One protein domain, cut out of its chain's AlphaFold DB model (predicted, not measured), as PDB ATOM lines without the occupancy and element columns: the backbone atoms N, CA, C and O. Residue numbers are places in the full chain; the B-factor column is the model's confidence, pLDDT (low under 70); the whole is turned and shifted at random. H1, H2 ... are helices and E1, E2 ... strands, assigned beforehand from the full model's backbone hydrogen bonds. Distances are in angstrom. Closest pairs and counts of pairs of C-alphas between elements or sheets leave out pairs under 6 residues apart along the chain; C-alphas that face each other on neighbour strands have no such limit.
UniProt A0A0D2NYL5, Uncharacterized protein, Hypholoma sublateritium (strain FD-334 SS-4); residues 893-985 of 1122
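This is residues 893 to 985 of the 1122 residues of an uncharacterized protein of Hypholoma sublateritium (strain FD-334 SS-4) (UniProt A0A0D2NYL5). Three helices, H3, H4 and H5, stand side by side in a row with H4 in the middle, next to a small sheet of three short parallel strands; the longest helix, H5, packs along edge strand E3, H4 only grazes the sheet, and H3 is not on it. The short H1 lies near the other edge strand, E1, and H2 makes a corner with H3. The 93 printed residues hold, in order, H1 E1 H2 H3 E2 H4 E3 H5; the sheet runs E1 E2 E3, and the class is mixed, helices and strands. The whole is compact, with a radius of gyration of the C-alphas of 12.4 A and spans of 37 by 30 by 18 A.

Find E2 at residues 929 to 933, 10.5 A long, from C-alpha 929 at (177.029, 151.872, 171.089). Beside it are E1, residues 902 to 904, 6.7 A, and E3, residues 955 to 959, 11.3 A. H3 covers residues 916 to 925, 14.3 A; H4, residues 942 to 951, 14.1 A. H5, residues 964 to 983, runs 28.3 A to C-alpha 983 at (164.687, 150.574, 184.677). H1 is residues 893 to 896, 5.0 A; H2, residues 907 to 912, 8.4 A.

Look at N 903 and O 931, 2.8 A apart, between E1 and E2, and at N 959 and O 932, 2.9 A, between E2 and E3. E1, H2 H3, E2 and E2, H4, E3 are strand-helix-strand units, parallel neighbours joined through helices, with right-handed crossovers. H5 only grazes the sheet; C-alphas 955 and 974 are its closest to E3, 6.5 A. H4 touches H5, closest at C-alphas 946 and 970, 5.3 A, at a shallow tilt of 6 degrees, the same way. H3 touches H4, closest at C-alphas 924 and 951, 5.2 A. H2 and H3 only just touch, only at the corner, with 3 pairs of C-alphas within 8 A, the closest 910 and 916, 5.7 A. H1 is close to H3 but not clearly touching, closest at C-alphas 895 and 923, 7.1 A. Every O i to N i+4 pair is within hydrogen-bond range in H2, H3, H4 and H5; H1 is too short for one.

The C-alphas of Gln 911 and Lys 985, the two farthest apart, are 37.5 A from each other. The printed part has no cut and no long link. Its mean pLDDT is 81.8; residues 896, 898 to 900, 927 to 928 and 930 are under 70.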
ATOM      1  N   ARG A 893     177.678 152.666 156.927       77.00
ATOM      2  CA  ARG A 893     177.766 151.214 157.100       77.00
ATOM      3  C   ARG A 893     178.701 150.840 158.248       77.00
ATOM      4  O   ARG A 893     178.362 149.942 159.013       77.00
ATOM      5  N   ARG A 894     179.853 151.502 158.373       79.81
ATOM      6  CA  ARG A 894     180.763 151.312 159.509       79.81
ATOM      7  C   ARG A 894     180.079 151.693 160.828       79.81
ATOM      8  O   ARG A 894     180.198 150.943 161.787       79.81
ATOM      9  N   LEU A 895     179.327 152.799 160.855       74.25
ATOM     10  CA  LEU A 895     178.581 153.271 162.035       74.25
ATOM     11  C   LEU A 895     177.404 152.361 162.433       74.25
ATOM     12  O   LEU A 895     177.051 152.290 163.608       74.25
ATOM     13  N   LEU A 896     176.776 151.697 161.459       69.31
ATOM     14  CA  LEU A 896     175.659 150.765 161.662       69.31
ATOM     15  C   LEU A 896     176.121 149.346 162.025       69.31
ATOM     16  O   LEU A 896     175.302 148.507 162.408       69.31
ATOM     17  N   ASP A 897     177.414 149.048 161.892       70.31
ATOM     18  CA  ASP A 897     177.963 147.746 162.246       70.31
ATOM     19  C   ASP A 897     177.971 147.578 163.770       70.31
ATOM     20  O   ASP A 897     178.864 148.054 164.467       70.31
ATOM     21  N   ARG A 898     176.986 146.845 164.298       64.56
ATOM     22  CA  ARG A 898     176.849 146.543 165.734       64.56
ATOM     23  C   ARG A 898     178.030 145.783 166.333       64.56
ATOM     24  O   ARG A 898     178.150 145.708 167.557       64.56
ATOM     25  N   THR A 899     178.911 145.201 165.515       63.69
ATOM     26  CA  THR A 899     180.164 144.645 166.041       63.69
ATOM     27  C   THR A 899     181.088 145.749 166.565       63.69
ATOM     28  O   THR A 899     181.907 145.491 167.454       63.69
ATOM     29  N   GLN A 900     180.908 146.992 166.104       67.56
ATOM     30  CA  GLN A 900     181.567 148.179 166.635       67.56
ATOM     31  C   GLN A 900     180.883 148.656 167.917       67.56
ATOM     32  O   GLN A 900     180.127 149.621 167.951       67.56
ATOM     33  N   LYS A 901     181.217 147.997 169.028       72.69
ATOM     34  CA  LYS A 901     180.864 148.484 170.371       72.69
ATOM     35  C   LYS A 901     181.517 149.831 170.700       72.69
ATOM     36  O   LYS A 901     181.007 150.563 171.543       72.69
ATOM     37  N   TYR A 902     182.643 150.130 170.065       78.38
ATOM     38  CA  TYR A 902     183.368 151.383 170.198       78.38
ATOM     39  C   TYR A 902     183.258 152.178 168.909       78.38
ATOM     40  O   TYR A 902     183.554 151.649 167.834       78.38
ATOM     41  N   LEU A 903     182.909 153.450 169.046       82.69
ATOM     42  CA  LEU A 903     182.829 154.364 167.937       82.69
ATOM     43  C   LEU A 903     183.716 155.585 168.153       82.69
ATOM     44  O   LEU A 903     183.438 156.420 169.005       82.69
ATOM     45  N   GLU A 904     184.727 155.716 167.305       84.25
ATOM     46  CA  GLU A 904     185.542 156.920 167.192       84.25
ATOM     47  C   GLU A 904     184.940 157.877 166.164       84.25
ATOM     48  O   GLU A 904     184.685 157.495 165.014       84.25
ATOM     49  N   LEU A 905     184.721 159.118 166.591       87.88
ATOM     50  CA  LEU A 905     184.256 160.220 165.766       87.88
ATOM     51  C   LEU A 905     185.441 161.142 165.479       87.88
ATOM     52  O   LEU A 905     185.850 161.944 166.317       87.88
ATOM     53  N   SER A 906     185.997 161.000 164.278       87.81
ATOM     54  CA  SER A 906     187.046 161.873 163.748       87.81
ATOM     55  C   SER A 906     186.459 162.902 162.781       87.81
ATOM     56  O   SER A 906     185.408 162.666 162.178       87.81
ATOM     57  N   ASP A 907     187.161 164.012 162.557       88.81
ATOM     58  CA  ASP A 907     186.744 165.002 161.554       88.81
ATOM     59  C   ASP A 907     186.697 164.404 160.138       88.81
ATOM     60  O   ASP A 907     185.813 164.743 159.354       88.81
ATOM     61  N   ALA A 908     187.573 163.437 159.842       82.75
ATOM     62  CA  ALA A 908     187.546 162.692 158.586       82.75
ATOM     63  C   ALA A 908     186.275 161.840 158.454       82.75
ATOM     64  O   ALA A 908     185.660 161.838 157.394       82.75
ATOM     65  N   SER A 909     185.843 161.163 159.523       83.62
ATOM     66  CA  SER A 909     184.577 160.417 159.540       83.62
ATOM     67  C   SER A 909     183.372 161.338 159.363       83.62
ATOM     68  O   SER A 909     182.432 160.984 158.660       83.62
ATOM     69  N   ILE A 910     183.399 162.527 159.972       87.25
ATOM     70  CA  ILE A 910     182.333 163.532 159.846       87.25
ATOM     71  C   ILE A 910     182.250 164.058 158.413       87.25
ATOM     72  O   ILE A 910     181.161 164.122 157.849       87.25
ATOM     73  N   GLN A 911     183.384 164.392 157.799       84.81
ATOM     74  CA  GLN A 911     183.429 164.788 156.391       84.81
ATOM     75  C   GLN A 911     182.996 163.646 155.473       84.81
ATOM     76  O   GLN A 911     182.229 163.872 154.545       84.81
ATOM     77  N   ALA A 912     183.429 162.419 155.772       81.69
ATOM     78  CA  ALA A 912     183.116 161.245 154.975       81.69
ATOM     79  C   ALA A 912     181.627 160.919 154.936       81.69
ATOM     80  O   ALA A 912     181.238 160.280 153.979       81.69
ATOM     81  N   VAL A 913     180.815 161.330 155.923       81.25
ATOM     82  CA  VAL A 913     179.342 161.206 155.889       81.25
ATOM     83  C   VAL A 913     178.633 162.468 155.377       81.25
ATOM     84  O   VAL A 913     177.415 162.590 155.498       81.25
ATOM     85  N   GLY A 914     179.375 163.437 154.839       81.62
ATOM     86  CA  GLY A 914     178.829 164.689 154.320       81.62
ATOM     87  C   GLY A 914     178.562 165.765 155.374       81.62
ATOM     88  O   GLY A 914     177.752 166.653 155.137       81.62
ATOM     89  N   GLY A 915     179.206 165.697 156.543       87.94
ATOM     90  CA  GLY A 915     179.190 166.760 157.550       87.94
ATOM     91  C   GLY A 915     178.575 166.380 158.901       87.94
ATOM     92  O   GLY A 915     178.116 165.263 159.145       87.94
ATOM     93  N   ARG A 916     178.579 167.348 159.828       89.25
ATOM     94  CA  ARG A 916     178.191 167.157 161.241       89.25
ATOM     95  C   ARG A 916     176.727 166.761 161.436       89.25
ATOM     96  O   ARG A 916     176.440 165.898 162.262       89.25
ATOM     97  N   GLN A 917     175.808 167.352 160.669       84.38
ATOM     98  CA  GLN A 917     174.372 167.072 160.789       84.38
ATOM     99  C   GLN A 917     174.063 165.641 160.352       84.38
ATOM    100  O   GLN A 917     173.345 164.911 161.030       84.38
ATOM    101  N   ASN A 918     174.684 165.226 159.253       82.25
ATOM    102  CA  ASN A 918     174.596 163.881 158.720       82.25
ATOM    103  C   ASN A 918     175.197 162.836 159.657       82.25
ATOM    104  O   ASN A 918     174.592 161.785 159.864       82.25
ATOM    105  N   MET A 919     176.347 163.136 160.268       87.38
ATOM    106  CA  MET A 919     176.923 162.283 161.303       87.38
ATOM    107  C   MET A 919     175.967 162.161 162.492       87.38
ATOM    108  O   MET A 919     175.632 161.052 162.889       87.38
ATOM    109  N   ALA A 920     175.447 163.272 163.021       85.44
ATOM    110  CA  ALA A 920     174.478 163.234 164.113       85.44
ATOM    111  C   ALA A 920     173.233 162.402 163.751       85.44
ATOM    112  O   ALA A 920     172.805 161.567 164.546       85.44
ATOM    113  N   ARG A 921     172.695 162.569 162.533       81.94
ATOM    114  CA  ARG A 921     171.563 161.789 162.008       81.94
ATOM    115  C   ARG A 921     171.887 160.294 161.954       81.94
ATOM    116  O   ARG A 921     171.115 159.488 162.468       81.94
ATOM    117  N   ALA A 922     173.046 159.927 161.407       81.50
ATOM    118  CA  ALA A 922     173.499 158.541 161.331       81.50
ATOM    119  C   ALA A 922     173.673 157.913 162.725       81.50
ATOM    120  O   ALA A 922     173.292 156.763 162.942       81.50
ATOM    121  N   LEU A 923     174.194 158.673 163.692       83.56
ATOM    122  CA  LEU A 923     174.393 158.205 165.064       83.56
ATOM    123  C   LEU A 923     173.086 158.010 165.814       83.56
ATOM    124  O   LEU A 923     172.910 156.969 166.436       83.56
ATOM    125  N   MET A 924     172.160 158.965 165.729       80.56
ATOM    126  CA  MET A 924     170.848 158.852 166.376       80.56
ATOM    127  C   MET A 924     170.039 157.661 165.844       80.56
ATOM    128  O   MET A 924     169.228 157.099 166.576       80.56
ATOM    129  N   ARG A 925     170.276 157.257 164.589       73.25
ATOM    130  CA  ARG A 925     169.653 156.076 163.974       73.25
ATOM    131  C   ARG A 925     170.365 154.765 164.297       73.25
ATOM    132  O   ARG A 925     169.733 153.711 164.272       73.25
ATOM    133  N   SER A 926     171.662 154.800 164.600       70.00
ATOM    134  CA  SER A 926     172.389 153.593 164.980       70.00
ATOM    135  C   SER A 926     171.950 153.124 166.371       70.00
ATOM    136  O   SER A 926     171.961 153.867 167.354       70.00
ATOM    137  N   GLN A 927     171.504 151.870 166.446       64.31
ATOM    138  CA  GLN A 927     171.002 151.281 167.680       64.31
ATOM    139  C   GLN A 927     172.119 150.472 168.348       64.31
ATOM    140  O   GLN A 927     172.409 149.356 167.911       64.31
ATOM    141  N   ASP A 928     172.641 151.055 169.433       69.38
ATOM    142  CA  ASP A 928     173.495 150.482 170.485       69.38
ATOM    143  C   ASP A 928     175.017 150.657 170.301       69.38
ATOM    144  O   ASP A 928     175.690 149.831 169.689       69.38
ATOM    145  N   PHE A 929     175.581 151.696 170.934       75.00
ATOM    146  CA  PHE A 929     177.029 151.872 171.089       75.00
ATOM    147  C   PHE A 929     177.424 151.632 172.548       75.00
ATOM    148  O   PHE A 929     176.859 152.219 173.468       75.00
ATOM    149  N   ALA A 930     178.450 150.823 172.809       69.62
ATOM    150  CA  ALA A 930     178.972 150.751 174.172       69.62
ATOM    151  C   ALA A 930     179.723 152.047 174.518       69.62
ATOM    152  O   ALA A 930     179.562 152.573 175.618       69.62
ATOM    153  N   PHE A 931     180.503 152.594 173.588       78.62
ATOM    154  CA  PHE A 931     181.365 153.738 173.860       78.62
ATOM    155  C   PHE A 931     181.498 154.659 172.645       78.62
ATOM    156  O   PHE A 931     181.764 154.170 171.549       78.62
ATOM    157  N   ILE A 932     181.352 155.971 172.845       85.56
ATOM    158  CA  ILE A 932     181.559 156.996 171.808       85.56
ATOM    159  C   ILE A 932     182.776 157.848 172.182       85.56
ATOM    160  O   ILE A 932     182.814 158.431 173.258       85.56
ATOM    161  N   ASP A 933     183.762 157.948 171.302       85.19
ATOM    162  CA  ASP A 933     184.938 158.796 171.485       85.19
ATOM    163  C   ASP A 933     184.895 159.981 170.520       85.19
ATOM    164  O   ASP A 933     185.033 159.821 169.308       85.19
ATOM    165  N   VAL A 934     184.681 161.172 171.077       86.88
ATOM    166  CA  VAL A 934     184.711 162.462 170.376       86.88
ATOM    167  C   VAL A 934     186.004 163.237 170.655       86.88
ATOM    168  O   VAL A 934     186.082 164.430 170.386       86.88
ATOM    169  N   SER A 935     187.043 162.597 171.199       82.25
ATOM    170  CA  SER A 935     188.305 163.272 171.542       82.25
ATOM    171  C   SER A 935     189.090 163.772 170.327       82.25
ATOM    172  O   SER A 935     189.885 164.702 170.461       82.25
ATOM    173  N   GLN A 936     188.874 163.168 169.155       81.31
ATOM    174  CA  GLN A 936     189.577 163.508 167.917       81.31
ATOM    175  C   GLN A 936     188.822 164.474 167.009       81.31
ATOM    176  O   GLN A 936     189.380 164.898 165.997       81.31
ATOM    177  N   THR A 937     187.572 164.812 167.325       81.06
ATOM    178  CA  THR A 937     186.808 165.746 166.502       81.06
ATOM    179  C   THR A 937     186.914 167.166 167.033       81.06
ATOM    180  O   THR A 937     186.779 167.423 168.227       81.06
ATOM    181  N   THR A 938     187.141 168.099 166.113       82.12
ATOM    182  CA  THR A 938     187.056 169.540 166.367       82.12
ATOM    183  C   THR A 938     185.749 170.151 165.858       82.12
ATOM    184  O   THR A 938     185.458 171.311 166.144       82.12
ATOM    185  N   LEU A 939     184.953 169.377 165.114       87.00
ATOM    186  CA  LEU A 939     183.759 169.852 164.415       87.00
ATOM    187  C   LEU A 939     182.477 169.811 165.254       87.00
ATOM    188  O   LEU A 939     181.548 170.560 164.951       87.00
ATOM    189  N   PHE A 940     182.396 168.956 166.276       89.75
ATOM    190  CA  PHE A 940     181.218 168.878 167.141       89.75
ATOM    191  C   PHE A 940     181.304 169.811 168.350       89.75
ATOM    192  O   PHE A 940     182.295 169.851 169.076       89.75
ATOM    193  N   THR A 941     180.203 170.506 168.618       89.75
ATOM    194  CA  THR A 941     179.994 171.261 169.856       89.75
ATOM    195  C   THR A 941     179.520 170.349 170.993       89.75
ATOM    196  O   THR A 941     178.924 169.293 170.770       89.75
ATOM    197  N   ALA A 942     179.718 170.777 172.244       86.50
ATOM    198  CA  ALA A 942     179.235 170.051 173.423       86.50
ATOM    199  C   ALA A 942     177.717 169.807 173.408       86.50
ATOM    200  O   ALA A 942     177.250 168.751 173.837       86.50
ATOM    201  N   GLU A 943     176.944 170.763 172.888       88.44
ATOM    202  CA  GLU A 943     175.490 170.641 172.764       88.44
ATOM    203  C   GLU A 943     175.089 169.568 171.746       88.44
ATOM    204  O   GLU A 943     174.190 168.770 172.021       88.44
ATOM    205  N   GLU A 944     175.786 169.495 170.608       89.81
ATOM    206  CA  GLU A 944     175.553 168.470 169.585       89.81
ATOM    207  C   GLU A 944     175.922 167.076 170.104       89.81
ATOM    208  O   GLU A 944     175.117 166.154 169.976       89.81
ATOM    209  N   VAL A 945     177.076 166.917 170.769       88.00
ATOM    210  CA  VAL A 945     177.460 165.638 171.398       88.00
ATOM    211  C   VAL A 945     176.436 165.225 172.451       88.00
ATOM    212  O   VAL A 945     176.011 164.073 172.487       88.00
ATOM    213  N   MET A 946     175.977 166.160 173.284       87.75
ATOM    214  CA  MET A 946     174.936 165.884 174.270       87.75
ATOM    215  C   MET A 946     173.614 165.467 173.605       87.75
ATOM    216  O   MET A 946     172.939 164.573 174.118       87.75
ATOM    217  N   SER A 947     173.235 166.094 172.490       88.38
ATOM    218  CA  SER A 947     172.049 165.720 171.710       88.38
ATOM    219  C   SER A 947     172.174 164.300 171.158       88.38
ATOM    220  O   SER A 947     171.278 163.483 171.364       88.38
ATOM    221  N   ILE A 948     173.329 163.968 170.569       87.38
ATOM    222  CA  ILE A 948     173.640 162.621 170.073       87.38
ATOM    223  C   ILE A 948     173.530 161.606 171.212       87.38
ATOM    224  O   ILE A 948     172.794 160.633 171.100       87.38
ATOM    225  N   VAL A 949     174.191 161.851 172.345       87.06
ATOM    226  CA  VAL A 949     174.170 160.939 173.499       87.06
ATOM    227  C   VAL A 949     172.751 160.735 174.034       87.06
ATOM    228  O   VAL A 949     172.410 159.622 174.424       87.06
ATOM    229  N   LYS A 950     171.907 161.774 174.042       84.31
ATOM    230  CA  LYS A 950     170.492 161.661 174.440       84.31
ATOM    231  C   LYS A 950     169.637 160.922 173.408       84.31
ATOM    232  O   LYS A 950     168.651 160.303 173.797       84.31
ATOM    233  N   GLY A 951     169.972 161.039 172.125       81.25
ATOM    234  CA  GLY A 951     169.231 160.428 171.023       81.25
ATOM    235  C   GLY A 951     169.561 158.952 170.808       81.25
ATOM    236  O   GLY A 951     168.688 158.183 170.415       81.25
ATOM    237  N   VAL A 952     170.796 158.530 171.093       81.75
ATOM    238  CA  VAL A 952     171.207 157.131 170.929       81.75
ATOM    239  C   VAL A 952     170.556 156.246 172.001       81.75
ATOM    240  O   VAL A 952     170.615 156.526 173.198       81.75
ATOM    241  N   LYS A 953     169.988 155.118 171.558       74.69
ATOM    242  CA  LYS A 953     169.219 154.164 172.376       74.69
ATOM    243  C   LYS A 953     169.989 153.587 173.568       74.69
ATOM    244  O   LYS A 953     169.428 153.443 174.654       74.69
ATOM    245  N   SER A 954     171.262 153.247 173.372       74.06
ATOM    246  CA  SER A 954     172.166 152.852 174.449       74.06
ATOM    247  C   SER A 954     173.574 153.378 174.166       74.06
ATOM    248  O   SER A 954     174.161 153.093 173.127       74.06
ATOM    249  N   VAL A 955     174.075 154.209 175.085       81.75
ATOM    250  CA  VAL A 955     175.466 154.682 175.154       81.75
ATOM    251  C   VAL A 955     175.915 154.501 176.582       81.75
ATOM    252  O   VAL A 955     175.278 155.017 177.502       81.75
ATOM    253  N   THR A 956     176.990 153.744 176.765       73.00
ATOM    254  CA  THR A 956     177.430 153.321 178.097       73.00
ATOM    255  C   THR A 956     178.695 154.054 178.555       73.00
ATOM    256  O   THR A 956     178.956 154.147 179.748       73.00
ATOM    257  N   GLY A 957     179.417 154.702 177.641       78.00
ATOM    258  CA  GLY A 957     180.507 155.624 177.954       78.00
ATOM    259  C   GLY A 957     180.751 156.626 176.831       78.00
ATOM    260  O   GLY A 957     180.397 156.375 175.678       78.00
ATOM    261  N   VAL A 958     181.338 157.769 177.184       83.50
ATOM    262  CA  VAL A 958     181.773 158.793 176.229       83.50
ATOM    263  C   VAL A 958     183.165 159.285 176.625       83.50
ATOM    264  O   VAL A 958     183.377 159.603 177.795       83.50
ATOM    265  N   ALA A 959     184.098 159.350 175.673       82.81
ATOM    266  CA  ALA A 959     185.343 160.108 175.811       82.81
ATOM    267  C   ALA A 959     185.217 161.422 175.043       82.81
ATOM    268  O   ALA A 959     184.753 161.437 173.907       82.81
ATOM    269  N   SER A 960     185.618 162.523 175.669       83.62
ATOM    270  CA  SER A 960     185.489 163.871 175.126       83.62
ATOM    271  C   SER A 960     186.680 164.726 175.551       83.62
ATOM    272  O   SER A 960     187.242 164.521 176.623       83.62
ATOM    273  N   CYS A 961     187.065 165.668 174.685       81.06
ATOM    274  CA  CYS A 961     188.064 166.706 174.959       81.06
ATOM    275  C   CYS A 961     187.433 168.115 174.990       81.06
ATOM    276  O   CYS A 961     188.138 169.111 174.827       81.06
ATOM    277  N   LEU A 962     186.108 168.214 175.159       83.12
ATOM    278  CA  LEU A 962     185.346 169.470 175.055       83.12
ATOM    279  C   LEU A 962     185.397 170.341 176.327       83.12
ATOM    280  O   LEU A 962     184.861 171.451 176.336       83.12
ATOM    281  N   GLY A 963     186.075 169.867 177.376       85.25
ATOM    282  CA  GLY A 963     186.346 170.587 178.620       85.25
ATOM    283  C   GLY A 963     185.434 170.177 179.780       85.25
ATOM    284  O   GLY A 963     184.300 169.748 179.579       85.25
ATOM    285  N   ASP A 964     185.916 170.376 181.013       81.44
ATOM    286  CA  ASP A 964     185.322 169.832 182.247       81.44
ATOM    287  C   ASP A 964     183.812 170.071 182.411       81.44
ATOM    288  O   ASP A 964     183.096 169.222 182.939       81.44
ATOM    289  N   GLU A 965     183.308 171.242 182.014       86.12
ATOM    290  CA  GLU A 965     181.887 171.573 182.176       86.12
ATOM    291  C   GLU A 965     181.009 170.893 181.117       86.12
ATOM    292  O   GLU A 965     179.936 170.382 181.442       86.12
ATOM    293  N   ALA A 966     181.492 170.819 179.872       84.94
ATOM    294  CA  ALA A 966     180.839 170.063 178.807       84.94
ATOM    295  C   ALA A 966     180.803 168.572 179.155       84.94
ATOM    296  O   ALA A 966     179.752 167.934 179.060       84.94
ATOM    297  N   ASP A 967     181.920 168.041 179.649       81.19
ATOM    298  CA  ASP A 967     182.040 166.638 180.021       81.19
ATOM    299  C   ASP A 967     181.068 166.284 181.155       81.19
ATOM    300  O   ASP A 967     180.391 165.259 181.080       81.19
ATOM    301  N   LYS A 968     180.875 167.153 182.160       83.69
ATOM    302  CA  LYS A 968     179.854 166.945 183.210       83.69
ATOM    303  C   LYS A 968     178.432 166.830 182.657       83.69
ATOM    304  O   LYS A 968     177.680 165.958 183.105       83.69
ATOM    305  N   GLU A 969     178.038 167.694 181.724       87.44
ATOM    306  CA  GLU A 969     176.695 167.645 181.127       87.44
ATOM    307  C   GLU A 969     176.531 166.433 180.192       87.44
ATOM    308  O   GLU A 969     175.488 165.771 180.226       87.44
ATOM    309  N   ILE A 970     177.579 166.051 179.454       84.88
ATOM    310  CA  ILE A 970     177.613 164.802 178.679       84.88
ATOM    311  C   ILE A 970     177.459 163.594 179.616       84.88
ATOM    312  O   ILE A 970     176.593 162.745 179.398       84.88
ATOM    313  N   PHE A 971     178.205 163.537 180.722       82.75
ATOM    314  CA  PHE A 971     178.093 162.466 181.719       82.75
ATOM    315  C   PHE A 971     176.699 162.382 182.349       82.75
ATOM    316  O   PHE A 971     176.206 161.293 182.651       82.75
ATOM    317  N   LYS A 972     176.027 163.517 182.538       86.94
ATOM    318  CA  LYS A 972     174.642 163.572 183.022       86.94
ATOM    319  C   LYS A 972     173.649 163.026 181.990       86.94
ATOM    320  O   LYS A 972     172.695 162.346 182.379       86.94
ATOM    321  N   ALA A 973     173.889 163.249 180.696       85.25
ATOM    322  CA  ALA A 973     173.124 162.611 179.624       85.25
ATOM    323  C   ALA A 973     173.345 161.087 179.603       85.25
ATOM    324  O   ALA A 973     172.367 160.341 179.671       85.25
ATOM    325  N   VAL A 974     174.599 160.620 179.659       85.19
ATOM    326  CA  VAL A 974     174.929 159.180 179.758       85.19
ATOM    327  C   VAL A 974     174.251 158.542 180.976       85.19
ATOM    328  O   VAL A 974     173.655 157.470 180.875       85.19
ATOM    329  N   ARG A 975     174.240 159.225 182.128       84.75
ATOM    330  CA  ARG A 975     173.547 158.754 183.339       84.75
ATOM    331  C   ARG A 975     172.046 158.556 183.127       84.75
ATOM    332  O   ARG A 975     171.468 157.653 183.724       84.75
ATOM    333  N   THR A 976     171.414 159.372 182.290       86.31
ATOM    334  CA  THR A 976     169.989 159.216 181.965       86.31
ATOM    335  C   THR A 976     169.754 157.926 181.178       86.31
ATOM    336  O   THR A 976     168.858 157.164 181.537       86.31
ATOM    337  N   ASN A 977     170.616 157.612 180.205       81.62
ATOM    338  CA  ASN A 977     170.561 156.345 179.466       81.62
ATOM    339  C   ASN A 977     170.803 155.140 180.378       81.62
ATOM    340  O   ASN A 977     170.086 154.146 180.294       81.62
ATOM    341  N   ILE A 978     171.751 155.253 181.312       81.38
ATOM    342  CA  ILE A 978     171.995 154.221 182.326       81.38
ATOM    343  C   ILE A 978     170.752 154.003 183.184       81.38
ATOM    344  O   ILE A 978     170.353 152.865 183.397       81.38
ATOM    345  N   ASN A 979     170.104 155.071 183.653       85.69
ATOM    346  CA  ASN A 979     168.887 154.951 184.456       85.69
ATOM    347  C   ASN A 979     167.755 154.267 183.675       85.69
ATOM    348  O   ASN A 979     167.036 153.449 184.247       85.69
ATOM    349  N   SER A 980     167.624 154.553 182.378       84.38
ATOM    350  CA  SER A 980     166.676 153.872 181.490       84.38
ATOM    351  C   SER A 980     167.011 152.384 181.320       84.38
ATOM    352  O   SER A 980     166.124 151.543 181.463       84.38
ATOM    353  N   ALA A 981     168.285 152.034 181.103       78.56
ATOM    354  CA  ALA A 981     168.744 150.643 181.016       78.56
ATOM    355  C   ALA A 981     168.524 149.881 182.337       78.56
ATOM    356  O   ALA A 981     168.062 148.739 182.346       78.56
ATOM    357  N   VAL A 982     168.768 150.543 183.470       82.25
ATOM    358  CA  VAL A 982     168.493 150.026 184.815       82.25
ATOM    359  C   VAL A 982     166.994 149.796 185.008       82.25
ATOM    360  O   VAL A 982     166.600 148.718 185.446       82.25
ATOM    361  N   ALA A 983     166.140 150.747 184.624       85.44
ATOM    362  CA  ALA A 983     164.687 150.574 184.677       85.44
ATOM    363  C   ALA A 983     164.215 149.390 183.809       85.44
ATOM    364  O   ALA A 983     163.296 148.668 184.199       85.44
ATOM    365  N   ALA A 984     164.888 149.147 182.679       81.56
ATOM    366  CA  ALA A 984     164.653 148.013 181.786       81.56
ATOM    367  C   ALA A 984     165.305 146.690 182.244       81.56
ATOM    368  O   ALA A 984     165.155 145.675 181.566       81.56
ATOM    369  N   LYS A 985     166.009 146.678 183.385       86.56
ATOM    370  CA  LYS A 985     166.775 145.533 183.907       86.56
ATOM    371  C   LYS A 985     167.803 144.962 182.920       86.56
ATOM    372  O   LYS A 985     167.958 143.747 182.812       86.56
TER     373      LYS A 985